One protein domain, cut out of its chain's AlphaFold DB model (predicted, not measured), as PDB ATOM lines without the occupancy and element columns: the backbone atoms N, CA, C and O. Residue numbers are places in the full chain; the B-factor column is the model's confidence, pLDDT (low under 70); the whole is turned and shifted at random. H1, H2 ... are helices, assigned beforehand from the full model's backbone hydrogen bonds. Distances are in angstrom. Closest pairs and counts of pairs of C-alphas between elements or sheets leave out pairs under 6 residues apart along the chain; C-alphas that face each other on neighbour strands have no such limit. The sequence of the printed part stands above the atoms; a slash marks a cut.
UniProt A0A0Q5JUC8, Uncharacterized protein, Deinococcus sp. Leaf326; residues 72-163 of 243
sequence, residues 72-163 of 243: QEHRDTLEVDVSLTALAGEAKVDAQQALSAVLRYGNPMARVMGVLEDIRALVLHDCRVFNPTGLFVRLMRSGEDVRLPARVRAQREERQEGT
ATOM      1  N   GLN A  72      90.420  85.953 124.240       59.41
ATOM      2  CA  GLN A  72      90.062  87.360 124.424       59.41
ATOM      3  C   GLN A  72      88.947  87.496 125.468       59.41
ATOM      4  O   GLN A  72      89.107  88.255 126.418       59.41
ATOM      5  N   GLU A  73      87.893  86.678 125.379       60.34
ATOM      6  CA  GLU A  73      86.812  86.644 126.372       60.34
ATOM      7  C   GLU A  73      87.336  86.320 127.779       60.34
ATOM      8  O   GLU A  73      86.939  86.957 128.755       60.34
ATOM      9  N   HIS A  74      88.285  85.383 127.898       59.38
ATOM     10  CA  HIS A  74      88.886  85.037 129.188       59.38
ATOM     11  C   HIS A  74      89.704  86.194 129.787       59.38
ATOM     12  O   HIS A  74      89.640  86.455 130.993       59.38
ATOM     13  N   ARG A  75      90.442  86.927 128.944       53.59
ATOM     14  CA  ARG A  75      91.156  88.143 129.352       53.59
ATOM     15  C   ARG A  75      90.196  89.209 129.855       53.59
ATOM     16  O   ARG A  75      90.429  89.789 130.912       53.59
ATOM     17  N   ASP A  76      89.120  89.434 129.112       56.00
ATOM     18  CA  ASP A  76      88.131  90.453 129.433       56.00
ATOM     19  C   ASP A  76      87.406  90.104 130.740       56.00
ATOM     20  O   ASP A  76      87.205  90.988 131.567       56.00
ATOM     21  N   THR A  77      87.131  88.822 131.017       59.41
ATOM     22  CA  THR A  77      86.617  88.403 132.334       59.41
ATOM     23  C   THR A  77      87.592  88.671 133.487       59.41
ATOM     24  O   THR A  77      87.161  89.099 134.555       59.41
ATOM     25  N   LEU A  78      88.903  88.500 133.285       57.38
ATOM     26  CA  LEU A  78      89.913  88.741 134.326       57.38
ATOM     27  C   LEU A  78      90.186  90.238 134.563       57.38
ATOM     28  O   LEU A  78      90.356  90.658 135.707       57.38
ATOM     29  N   GLU A  79      90.196  91.065 133.513       58.19
ATOM     30  CA  GLU A  79      90.300  92.530 133.641       58.19
ATOM     31  C   GLU A  79      89.041  93.124 134.319       58.19
ATOM     32  O   GLU A  79      89.127  94.052 135.138       58.19
ATOM     33  N   VAL A  80      87.872  92.535 134.047       58.62
ATOM     34  CA  VAL A  80      86.602  92.821 134.733       58.62
ATOM     35  C   VAL A  80      86.676  92.461 136.218       58.62
ATOM     36  O   VAL A  80      86.274  93.273 137.052       58.62
ATOM     37  N   ASP A  81      87.254  91.313 136.575       65.75
ATOM     38  CA  ASP A  81      87.376  90.887 137.972       65.75
ATOM     39  C   ASP A  81      88.242  91.849 138.802       65.75
ATOM     40  O   ASP A  81      87.858  92.226 139.910       65.75
ATOM     41  N   VAL A  82      89.384  92.318 138.285       68.88
ATOM     42  CA  VAL A  82      90.291  93.208 139.041       68.88
ATOM     43  C   VAL A  82      89.683  94.598 139.251       68.88
ATOM     44  O   VAL A  82      89.730  95.145 140.354       68.88
ATOM     45  N   SER A  83      89.078  95.171 138.210       74.75
ATOM     46  CA  SER A  83      88.468  96.505 138.289       74.75
ATOM     47  C   SER A  83      87.215  96.519 139.173       74.75
ATOM     48  O   SER A  83      87.039  97.418 139.999       74.75
ATOM     49  N   LEU A  84      86.372  95.491 139.062       79.12
ATOM     50  CA  LEU A  84      85.125  95.382 139.812       79.12
ATOM     51  C   LEU A  84      85.358  95.039 141.285       79.12
ATOM     52  O   LEU A  84      84.665  95.574 142.149       79.12
ATOM     53  N   THR A  85      86.353  94.203 141.593       80.44
ATOM     54  CA  THR A  85      86.731  93.895 142.984       80.44
ATOM     55  C   THR A  85      87.328  95.109 143.695       80.44
ATOM     56  O   THR A  85      86.958  95.377 144.840       80.44
ATOM     57  N   ALA A  86      88.183  95.887 143.021       81.88
ATOM     58  CA  ALA A  86      88.737  97.125 143.569       81.88
ATOM     59  C   ALA A  86      87.633  98.150 143.875       81.88
ATOM     60  O   ALA A  86      87.547  98.672 144.989       81.88
ATOM     61  N   LEU A  87      86.733  98.376 142.915       83.94
ATOM     62  CA  LEU A  87      85.653  99.351 143.042       83.94
ATOM     63  C   LEU A  87      84.597  98.906 144.075       83.94
ATOM     64  O   LEU A  87      84.094  99.731 144.841       83.94
ATOM     65  N   ALA A  88      84.326  97.600 144.187       85.94
ATOM     66  CA  ALA A  88      83.511  97.044 145.268       85.94
ATOM     67  C   ALA A  88      84.145  97.281 146.650       85.94
ATOM     68  O   ALA A  88      83.446  97.696 147.576       85.94
ATOM     69  N   GLY A  89      85.465  97.104 146.773       83.06
ATOM     70  CA  GLY A  89      86.211  97.401 147.996       83.06
ATOM     71  C   GLY A  89      86.089  98.867 148.422       83.06
ATOM     72  O   GLY A  89      85.765  99.150 149.577       83.06
ATOM     73  N   GLU A  90      86.258  99.801 147.485       83.44
ATOM     74  CA  GLU A  90      86.078 101.240 147.737       83.44
ATOM     75  C   GLU A  90      84.637 101.597 148.132       83.44
ATOM     76  O   GLU A  90      84.411 102.439 149.003       83.44
ATOM     77  N   ALA A  91      83.653 100.926 147.532       83.75
ATOM     78  CA  ALA A  91      82.239 101.074 147.868       83.75
ATOM     79  C   ALA A  91      81.840 100.375 149.185       83.75
ATOM     80  O   ALA A  91      80.676 100.449 149.586       83.75
ATOM     81  N   LYS A  92      82.777  99.694 149.867       84.88
ATOM     82  CA  LYS A  92      82.533  98.825 151.035       84.88
ATOM     83  C   LYS A  92      81.503  97.717 150.759       84.88
ATOM     84  O   LYS A  92      80.803  97.277 151.669       84.88
ATOM     85  N   VAL A  93      81.395  97.281 149.506       87.38
ATOM     86  CA  VAL A  93      80.535  96.179 149.065       87.38
ATOM     87  C   VAL A  93      81.361  94.897 149.006       87.38
ATOM     88  O   VAL A  93      82.511  94.906 148.576       87.38
ATOM     89  N   ASP A  94      80.772  93.778 149.423       87.62
ATOM     90  CA  ASP A  94      81.408  92.467 149.276       87.62
ATOM     91  C   ASP A  94      81.648  92.140 147.791       87.62
ATOM     92  O   ASP A  94      80.708  92.052 146.991       87.62
ATOM     93  N   ALA A  95      82.914  91.934 147.433       83.25
ATOM     94  CA  ALA A  95      83.345  91.654 146.072       83.25
ATOM     95  C   ALA A  95      82.681  90.392 145.494       83.25
ATOM     96  O   ALA A  95      82.357  90.358 144.306       83.25
ATOM     97  N   GLN A  96      82.381  89.385 146.326       83.44
ATOM     98  CA  GLN A  96      81.669  88.186 145.865       83.44
ATOM     99  C   GLN A  96      80.234  88.491 145.420       83.44
ATOM    100  O   GLN A  96      79.732  87.881 144.470       83.44
ATOM    101  N   GLN A  97      79.564  89.444 146.074       84.44
ATOM    102  CA  GLN A  97      78.219  89.873 145.683       84.44
ATOM    103  C   GLN A  97      78.249  90.693 144.395       84.44
ATOM    104  O   GLN A  97      77.365  90.531 143.553       84.44
ATOM    105  N   ALA A  98      79.274  91.526 144.221       83.38
ATOM    106  CA  ALA A  98      79.479  92.306 143.007       83.38
ATOM    107  C   ALA A  98      79.734  91.400 141.787       83.38
ATOM    108  O   ALA A  98      79.069  91.548 140.762       83.38
ATOM    109  N   LEU A  99      80.588  90.383 141.932       81.75
ATOM    110  CA  LEU A  99      80.819  89.368 140.896       81.75
ATOM    111  C   LEU A  99      79.563  88.537 140.613       81.75
ATOM    112  O   LEU A  99      79.194  88.313 139.460       81.75
ATOM    113  N   SER A 100      78.844  88.132 141.663       79.75
ATOM    114  CA  SER A 100      77.585  87.394 141.516       79.75
ATOM    115  C   SER A 100      76.517  88.206 140.774       79.75
ATOM    116  O   SER A 100      75.733  87.627 140.023       79.75
ATOM    117  N   ALA A 101      76.473  89.531 140.951       81.75
ATOM    118  CA  ALA A 101      75.546  90.421 140.245       81.75
ATOM    119  C   ALA A 101      75.692  90.334 138.722       81.75
ATOM    120  O   ALA A 101      74.677  90.297 138.023       81.75
ATOM    121  N   VAL A 102      76.932  90.249 138.234       81.31
ATOM    122  CA  VAL A 102      77.251  90.113 136.809       81.31
ATOM    123  C   VAL A 102      77.043  88.667 136.357       81.31
ATOM    124  O   VAL A 102      76.206  88.401 135.500       81.31
ATOM    125  N   LEU A 103      77.744  87.720 136.984       77.94
ATOM    126  CA  LEU A 103      77.845  86.343 136.492       77.94
ATOM    127  C   LEU A 103      76.573  85.518 136.709       77.94
ATOM    128  O   LEU A 103      76.225  84.680 135.882       77.94
ATOM    129  N   ARG A 104      75.877  85.721 137.834       75.75
ATOM    130  CA  ARG A 104      74.729  84.887 138.227       75.75
ATOM    131  C   ARG A 104      73.388  85.540 137.933       75.75
ATOM    132  O   ARG A 104      72.440  84.843 137.590       75.75
ATOM    133  N   TYR A 105      73.294  86.853 138.118       76.06
ATOM    134  CA  TYR A 105      72.050  87.596 137.905       76.06
ATOM    135  C   TYR A 105      71.990  88.282 136.533       76.06
ATOM    136  O   TYR A 105      70.957  88.857 136.204       76.06
ATOM    137  N   GLY A 106      73.060  88.206 135.732       76.62
ATOM    138  CA  GLY A 106      73.082  88.714 134.359       76.62
ATOM    139  C   GLY A 106      72.935  90.232 134.262       76.62
ATOM    140  O   GLY A 106      72.444  90.735 133.253       76.62
ATOM    141  N   ASN A 107      73.306  90.978 135.309       81.25
ATOM    142  CA  ASN A 107      73.242  92.434 135.251       81.25
ATOM    143  C   ASN A 107      74.303  92.972 134.284       81.25
ATOM    144  O   ASN A 107      75.446  92.508 134.320       81.25
ATOM    145  N   PRO A 108      73.971  93.990 133.467       81.94
ATOM    146  CA  PRO A 108      74.947  94.595 132.577       81.94
ATOM    147  C   PRO A 108      76.072  95.242 133.390       81.94
ATOM    148  O   PRO A 108      75.825  96.000 134.331       81.94
ATOM    149  N   MET A 109      77.314  94.971 132.989       78.94
ATOM    150  CA  MET A 109      78.531  95.413 133.680       78.94
ATOM    151  C   MET A 109      78.555  96.928 133.937       78.94
ATOM    152  O   MET A 109      78.825  97.368 135.054       78.94
ATOM    153  N   ALA A 110      78.178  97.726 132.932       78.19
ATOM    154  CA  ALA A 110      78.115  99.184 133.036       78.19
ATOM    155  C   ALA A 110      77.199  99.658 134.180       78.19
ATOM    156  O   ALA A 110      77.514 100.618 134.880       78.19
ATOM    157  N   ARG A 111      76.089  98.947 134.416       83.00
ATOM    158  CA  ARG A 111      75.170  99.246 135.517       83.00
ATOM    159  C   ARG A 111      75.768  98.861 136.864       83.00
ATOM    160  O   ARG A 111      75.663  99.632 137.811       83.00
ATOM    161  N   VAL A 112      76.390  97.685 136.955       84.75
ATOM    162  CA  VAL A 112      77.032  97.224 138.194       84.75
ATOM    163  C   VAL A 112      78.114  98.210 138.630       84.75
ATOM    164  O   VAL A 112      78.111  98.645 139.779       84.75
ATOM    165  N   MET A 113      78.975  98.628 137.699       85.38
ATOM    166  CA  MET A 113      79.985  99.655 137.948       85.38
ATOM    167  C   MET A 113      79.361 100.986 138.372       85.38
ATOM    168  O   MET A 113      79.753 101.529 139.400       85.38
ATOM    169  N   GLY A 114      78.354 101.481 137.642       83.50
ATOM    170  CA  GLY A 114      77.694 102.749 137.968       83.50
ATOM    171  C   GLY A 114      77.064 102.753 139.364       83.50
ATOM    172  O   GLY A 114      77.244 103.697 140.130       83.50
ATOM    173  N   VAL A 115      76.399 101.661 139.751       85.94
ATOM    174  CA  VAL A 115      75.802 101.532 141.087       85.94
ATOM    175  C   VAL A 115      76.868 101.449 142.179       85.94
ATOM    176  O   VAL A 115      76.694 102.040 143.245       85.94
ATOM    177  N   LEU A 116      77.976 100.744 141.946       88.19
ATOM    178  CA  LEU A 116      79.079 100.710 142.904       88.19
ATOM    179  C   LEU A 116      79.754 102.085 143.043       88.19
ATOM    180  O   LEU A 116      80.075 102.480 144.160       88.19
ATOM    181  N   GLU A 117      79.909 102.849 141.957       87.25
ATOM    182  CA  GLU A 117      80.403 104.231 142.009       87.25
ATOM    183  C   GLU A 117      79.472 105.145 142.805       87.25
ATOM    184  O   GLU A 117      79.935 105.963 143.604       87.25
ATOM    185  N   ASP A 118      78.161 104.991 142.622       84.00
ATOM    186  CA  ASP A 118      77.162 105.760 143.352       84.00
ATOM    187  C   ASP A 118      77.177 105.410 144.848       84.00
ATOM    188  O   ASP A 118      77.130 106.299 145.699       84.00
ATOM    189  N   ILE A 119      77.299 104.125 145.197       84.69
ATOM    190  CA  ILE A 119      77.448 103.686 146.592       84.69
ATOM    191  C   ILE A 119      78.768 104.194 147.175       84.69
ATOM    192  O   ILE A 119      78.773 104.702 148.296       84.69
ATOM    193  N   ARG A 120      79.869 104.140 146.416       85.88
ATOM    194  CA  ARG A 120      81.155 104.726 146.811       85.88
ATOM    195  C   ARG A 120      81.003 106.213 147.112       85.88
ATOM    196  O   ARG A 120      81.471 106.662 148.152       85.88
ATOM    197  N   ALA A 121      80.314 106.971 146.262       81.88
ATOM    198  CA  ALA A 121      80.055 108.387 146.503       81.88
ATOM    199  C   ALA A 121      79.246 108.603 147.794       81.88
ATOM    200  O   ALA A 121      79.591 109.461 148.603       81.88
ATOM    201  N   LEU A 122      78.217 107.790 148.050       80.94
ATOM    202  CA  LEU A 122      77.458 107.863 149.303       80.94
ATOM    203  C   LEU A 122      78.325 107.573 150.535       80.94
ATOM    204  O   LEU A 122      78.178 108.252 151.550       80.94
ATOM    205  N   VAL A 123      79.218 106.587 150.448       80.31
ATOM    206  CA  VAL A 123      80.138 106.214 151.530       80.31
ATOM    207  C   VAL A 123      81.194 107.295 151.764       80.31
ATOM    208  O   VAL A 123      81.474 107.617 152.913       80.31
ATOM    209  N   LEU A 124      81.763 107.872 150.702       79.94
ATOM    210  CA  LEU A 124      82.774 108.933 150.788       79.94
ATOM    211  C   LEU A 124      82.212 110.243 151.352       79.94
ATOM    212  O   LEU A 124      82.936 110.989 152.003       79.94
ATOM    213  N   HIS A 125      80.935 110.528 151.101       74.62
ATOM    214  CA  HIS A 125      80.264 111.742 151.568       74.62
ATOM    215  C   HIS A 125      79.463 111.536 152.868       74.62
ATOM    216  O   HIS A 125      78.535 112.304 153.128       74.62
ATOM    217  N   ASP A 126      79.780 110.496 153.654       66.56
ATOM    218  CA  ASP A 126      79.137 110.152 154.938       66.56
ATOM    219  C   ASP A 126      77.596 110.192 154.898       66.56
ATOM    220  O   ASP A 126      76.901 110.543 155.861       66.56
ATOM    221  N   CYS A 127      77.015 109.809 153.761       66.19
ATOM    222  CA  CYS A 127      75.576 109.615 153.668       66.19
ATOM    223  C   CYS A 127      75.199 108.368 154.488       66.19
ATOM    224  O   CYS A 127      75.964 107.410 154.541       66.19
ATOM    225  N   ARG A 128      74.017 108.361 155.131       65.19
ATOM    226  CA  ARG A 128      73.536 107.292 156.042       65.19
ATOM    227  C   ARG A 128      73.351 105.922 155.351       65.19
ATOM    228  O   ARG A 128      72.229 105.437 155.218       65.19
ATOM    229  N   VAL A 129      74.433 105.275 154.931       70.00
ATOM    230  CA  VAL A 129      74.452 103.924 154.364       70.00
ATOM    231  C   VAL A 129      75.091 102.996 155.390       70.00
ATOM    232  O   VAL A 129      76.300 102.804 155.423       70.00
ATOM    233  N   PHE A 130      74.259 102.422 156.261       72.12
ATOM    234  CA  PHE A 130      74.715 101.503 157.311       72.12
ATOM    235  C   PHE A 130      75.068 100.105 156.775       72.12
ATOM    236  O   PHE A 130      75.850  99.394 157.396       72.12
ATOM    237  N   ASN A 131      74.496  99.706 155.630       84.81
ATOM    238  CA  ASN A 131      74.766  98.420 154.983       84.81
ATOM    239  C   ASN A 131      74.869  98.577 153.448       84.81
ATOM    240  O   ASN A 131      73.871  98.384 152.744       84.81
ATOM    241  N   PRO A 132      76.051  98.946 152.925       83.19
ATOM    242  CA  PRO A 132      76.278  99.138 151.489       83.19
ATOM    243  C   PRO A 132      76.092  97.845 150.681       83.19
ATOM    244  O   PRO A 132      75.448  97.875 149.635       83.19
ATOM    245  N   THR A 133      76.545  96.694 151.190       85.25
ATOM    246  CA  THR A 133      76.372  95.391 150.521       85.25
ATOM    247  C   THR A 133      74.900  95.005 150.378       85.25
ATOM    248  O   THR A 133      74.461  94.591 149.306       85.25
ATOM    249  N   GLY A 134      74.102  95.171 151.437       84.44
ATOM    250  CA  GLY A 134      72.665  94.883 151.397       84.44
ATOM    251  C   GLY A 134      71.902  95.804 150.442       84.44
ATOM    252  O   GLY A 134      71.003  95.352 149.733       84.44
ATOM    253  N   LEU A 135      72.291  97.083 150.381       85.38
ATOM    254  CA  LEU A 135      71.741  98.042 149.423       85.38
ATOM    255  C   LEU A 135      72.086  97.646 147.982       85.38
ATOM    256  O   LEU A 135      71.190  97.590 147.143       85.38
ATOM    257  N   PHE A 136      73.352  97.316 147.721       87.56
ATOM    258  CA  PHE A 136      73.832  96.872 146.415       87.56
ATOM    259  C   PHE A 136      73.055  95.652 145.905       87.56
ATOM    260  O   PHE A 136      72.470  95.695 144.824       87.56
ATOM    261  N   VAL A 137      72.957  94.586 146.708       86.56
ATOM    262  CA  VAL A 137      72.236  93.360 146.319       86.56
ATOM    263  C   VAL A 137      70.758  93.642 146.046       86.56
ATOM    264  O   VAL A 137      70.188  93.088 145.105       86.56
ATOM    265  N   ARG A 138      70.123  94.518 146.837       86.50
ATOM    266  CA  ARG A 138      68.727  94.908 146.611       86.50
ATOM    267  C   ARG A 138      68.553  95.598 145.259       86.50
ATOM    268  O   ARG A 138      67.658  95.207 144.521       86.50
ATOM    269  N   LEU A 139      69.411  96.566 144.935       85.50
ATOM    270  CA  LEU A 139      69.369  97.312 143.670       85.50
ATOM    271  C   LEU A 139      69.625  96.399 142.468       85.50
ATOM    272  O   LEU A 139      68.912  96.457 141.466       85.50
ATOM    273  N   MET A 140      70.585  95.481 142.584       87.12
ATOM    274  CA  MET A 140      70.864  94.500 141.533       87.12
ATOM    275  C   MET A 140      69.688  93.550 141.279       87.12
ATOM    276  O   MET A 140      69.490  93.130 140.144       87.12
ATOM    277  N   ARG A 141      68.878  93.243 142.303       83.81
ATOM    278  CA  ARG A 141      67.670  92.409 142.172       83.81
ATOM    279  C   ARG A 141      66.429  93.174 141.717       83.81
ATOM    280  O   ARG A 141      65.604  92.593 141.024       83.81
ATOM    281  N   SER A 142      66.265  94.433 142.129       81.81
ATOM    282  CA  SER A 142      65.086  95.240 141.784       81.81
ATOM    283  C   SER A 142      65.189  95.917 140.419       81.81
ATOM    284  O   SER A 142      64.178  96.380 139.903       81.81
ATOM    285  N   GLY A 143      66.390  95.996 139.837       76.94
ATOM    286  CA  GLY A 143      66.605  96.756 138.604       76.94
ATOM    287  C   GLY A 143      66.617  98.274 138.819       76.94
ATOM    288  O   GLY A 143      66.690  99.021 137.853       76.94
ATOM    289  N   GLU A 144      66.571  98.740 140.070       76.62
ATOM    290  CA  GLU A 144      66.588 100.165 140.406       76.62
ATOM    291  C   GLU A 144      68.018 100.703 140.538       76.62
ATOM    292  O   GLU A 144      68.939  99.974 140.915       76.62
ATOM    293  N   ASP A 145      68.188 101.998 140.281       75.25
ATOM    294  CA  ASP A 145      69.465 102.696 140.442       75.25
ATOM    295  C   ASP A 145      69.509 103.519 141.738       75.25
ATOM    296  O   ASP A 145      68.486 103.828 142.367       75.25
ATOM    297  N   VAL A 146      70.720 103.886 142.164       74.44
ATOM    298  CA  VAL A 146      70.934 104.643 143.399       74.44
ATOM    299  C   VAL A 146      70.411 106.067 143.231       74.44
ATOM    300  O   VAL A 146      70.893 106.865 142.429       74.44
ATOM    301  N   ARG A 147      69.444 106.457 144.065       74.88
ATOM    302  CA  ARG A 147      69.019 107.859 144.145       74.88
ATOM    303  C   ARG A 147      70.008 108.659 144.991       74.88
ATOM    304  O   ARG A 147      69.834 108.791 146.199       74.88
ATOM    305  N   LEU A 148      71.038 109.200 144.341       70.69
ATOM    306  CA  LEU A 148      71.995 110.110 144.980       70.69
ATOM    307  C   LEU A 148      71.303 111.388 145.507       70.69
ATOM    308  O   LEU A 148      70.487 111.967 144.780       70.69
ATOM    309  N   PRO A 149      71.632 111.871 146.720       75.12
ATOM    310  CA  PRO A 149      71.200 113.177 147.214       75.12
ATOM    311  C   PRO A 149      71.640 114.321 146.289       75.12
ATOM    312  O   PRO A 149      72.729 114.277 145.720       75.12
ATOM    313  N   ALA A 150      70.837 115.387 146.203       70.00
ATOM    314  CA  ALA A 150      71.090 116.532 145.313       70.00
ATOM    315  C   ALA A 150      72.488 117.160 145.490       70.00
ATOM    316  O   ALA A 150      73.108 117.565 144.515       70.00
ATOM    317  N   ARG A 151      73.022 117.162 146.720       69.19
ATOM    318  CA  ARG A 151      74.374 117.662 147.029       69.19
ATOM    319  C   ARG A 151      75.491 116.844 146.373       69.19
ATOM    320  O   ARG A 151      76.482 117.414 145.941       69.19
ATOM    321  N   VAL A 152      75.324 115.523 146.289       66.94
ATOM    322  CA  VAL A 152      76.311 114.613 145.681       66.94
ATOM    323  C   VAL A 152      76.203 114.646 144.154       66.94
ATOM    324  O   VAL A 152      77.212 114.542 143.467       66.94
ATOM    325  N   ARG A 153      74.991 114.858 143.616       65.56
ATOM    326  CA  ARG A 153      74.776 115.054 142.172       65.56
ATOM    327  C   ARG A 153      75.452 116.324 141.659       65.56
ATOM    328  O   ARG A 153      76.240 116.230 140.730       65.56
ATOM    329  N   ALA A 154      75.233 117.456 142.331       61.59
ATOM    330  CA  ALA A 154      75.841 118.734 141.957       61.59
ATOM    331  C   ALA A 154      77.382 118.672 141.961       61.59
ATOM    332  O   ALA A 154      78.019 119.107 141.012       61.59
ATOM    333  N   GLN A 155      77.993 118.029 142.965       62.34
ATOM    334  CA  GLN A 155      79.453 117.845 142.997       62.34
ATOM    335  C   GLN A 155      79.980 116.890 141.915       62.34
ATOM    336  O   GLN A 155      81.135 117.002 141.506       62.34
ATOM    337  N   ARG A 156      79.168 115.927 141.456       61.16
ATOM    338  CA  ARG A 156      79.540 115.038 140.344       61.16
ATOM    339  C   ARG A 156      79.477 115.777 139.010       61.16
ATOM    340  O   ARG A 156      80.372 115.584 138.196       61.16
ATOM    341  N   GLU A 157      78.468 116.622 138.823       60.06
ATOM    342  CA  GLU A 157      78.321 117.487 137.646       60.06
ATOM    343  C   GLU A 157      79.477 118.498 137.570       60.06
ATOM    344  O   GLU A 157      80.159 118.555 136.551       60.06
ATOM    345  N   GLU A 158      79.826 119.160 138.680       56.94
ATOM    346  CA  GLU A 158      80.992 120.058 138.753       56.94
ATOM    347  C   GLU A 158      82.323 119.331 138.492       56.94
ATOM    348  O   GLU A 158      83.204 119.853 137.808       56.94
ATOM    349  N   ARG A 159      82.493 118.099 138.998       57.06
ATOM    350  CA  ARG A 159      83.696 117.297 138.720       57.06
ATOM    351  C   ARG A 159      83.772 116.821 137.275       57.06
ATOM    352  O   ARG A 159      84.876 116.736 136.761       57.06
ATOM    353  N   GLN A 160      82.645 116.507 136.638       53.31
ATOM    354  CA  GLN A 160      82.611 116.139 135.219       53.31
ATOM    355  C   GLN A 160      82.857 117.347 134.307       53.31
ATOM    356  O   GLN A 160      83.503 117.200 133.271       53.31
ATOM    357  N   GLU A 161      82.415 118.541 134.704       52.88
ATOM    358  CA  GLU A 161      82.755 119.788 134.011       52.88
ATOM    359  C   GLU A 161      84.229 120.182 134.213       52.88
ATOM    360  O   GLU A 161      84.858 120.682 133.280       52.88
ATOM    361  N   GLY A 162      84.816 119.865 135.373       48.22
ATOM    362  CA  GLY A 162      86.239 120.063 135.676       48.22
ATOM    363  C   GLY A 162      87.213 119.110 134.962       48.22
ATOM    364  O   GLY A 162      88.413 119.364 134.978       48.22
ATOM    365  N   THR A 163      86.732 118.042 134.312       45.41
ATOM    366  CA  THR A 163      87.558 117.137 133.481       45.41
ATOM    367  C   THR A 163      87.660 117.574 132.017       45.41
ATOM    368  O   THR A 163      88.185 116.833 131.186       45.41
TER     369      THR A 163
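This is residues 72 to 163 of the 243 residues of an uncharacterized protein of Deinococcus sp. Leaf326 (UniProt A0A0Q5JUC8). Four helices run back and forth as a staggered bundle, in which the pair H2 and H3 is the middle and H1 and H4 lie on opposite sides of that pair. The fifth helix, H5, is set off to the side of the later part of H3, near Ala 121, and turned steeply to it, and residues 157 to 163, of which 157 to 161 belong to H5, stick out. The printed part has 92 residues with five named helices, H1 to H5 in order along the chain, and no named strand; the class is all helix. The whole is compact, with a radius of gyration of the C-alphas of 13.5 A, and the C-alphas span 39 by 30 by 21 A.

Find C-alpha 72 at (90.062, 87.360, 124.424); from there H1, the longest helix, residues 72 to 90, runs 27.4 A to C-alpha 90 at (86.078, 101.240, 147.737). H3, residues 109 to 124, covers 22.2 A. Between them in the chain is H2, residues 95 to 103, 12.3 A long. Further along come H4, residues 132 to 142, 15.3 A long, and H5, residues 150 to 161, 16.6 A long, which ends at C-alpha 161 at (82.755, 119.788, 134.011).

Look first at H2 and H3, the hub, each touching three helices. They touch at Val 102 and Met 109, their closest C-alphas, 6.3 A apart, at a shallow tilt of 26 degrees, opposite ways; H3 uses residues 109 to 112 alone here. H1 touches H2 with residues 81 to 89 alone, closest at the C-alphas of Thr 85 and Ala 95, 5.1 A, at a steep tilt of 40 degrees. With residues 84 to 90 alone H1 touches H3, closest at the C-alphas of Glu 90 and Arg 120, 6.1 A, the same way at a shallow 17 degrees. H4 touches H2, with the C-alphas of Ala 101 and Met 140 closest at 6.3 A, the same way at a shallow 13 degrees. H4 also touches H3, closest at the C-alphas of Ile 119 and Pro 132, 6.8 A, opposite ways at a shallow tilt of 34.7 degrees, only just short of steep. The packing is mostly aligned, with 4 of 5 tilts shallow. H1 and H2, H2 and H3, and H3 and H4 are helical hairpins. H5 is close to H3 but not clearly touching it, with the C-alphas of Ala 121 and Val 152 closest at 7.3 A; it is apart from H1, H2 and H4. Every O i to N i+4 pair is within hydrogen-bond range in H1, H3, H4 and H5, and 4 of 5 are in H2.

The C-alphas of Gln 72 and Arg 151, 40.9 A, are the two farthest apart. The printed part has no cut and no long link. Mean pLDDT of the printed part is 75.1; look for values under 70 at residues 72 to 82, 126 to 128 and 151 to 163.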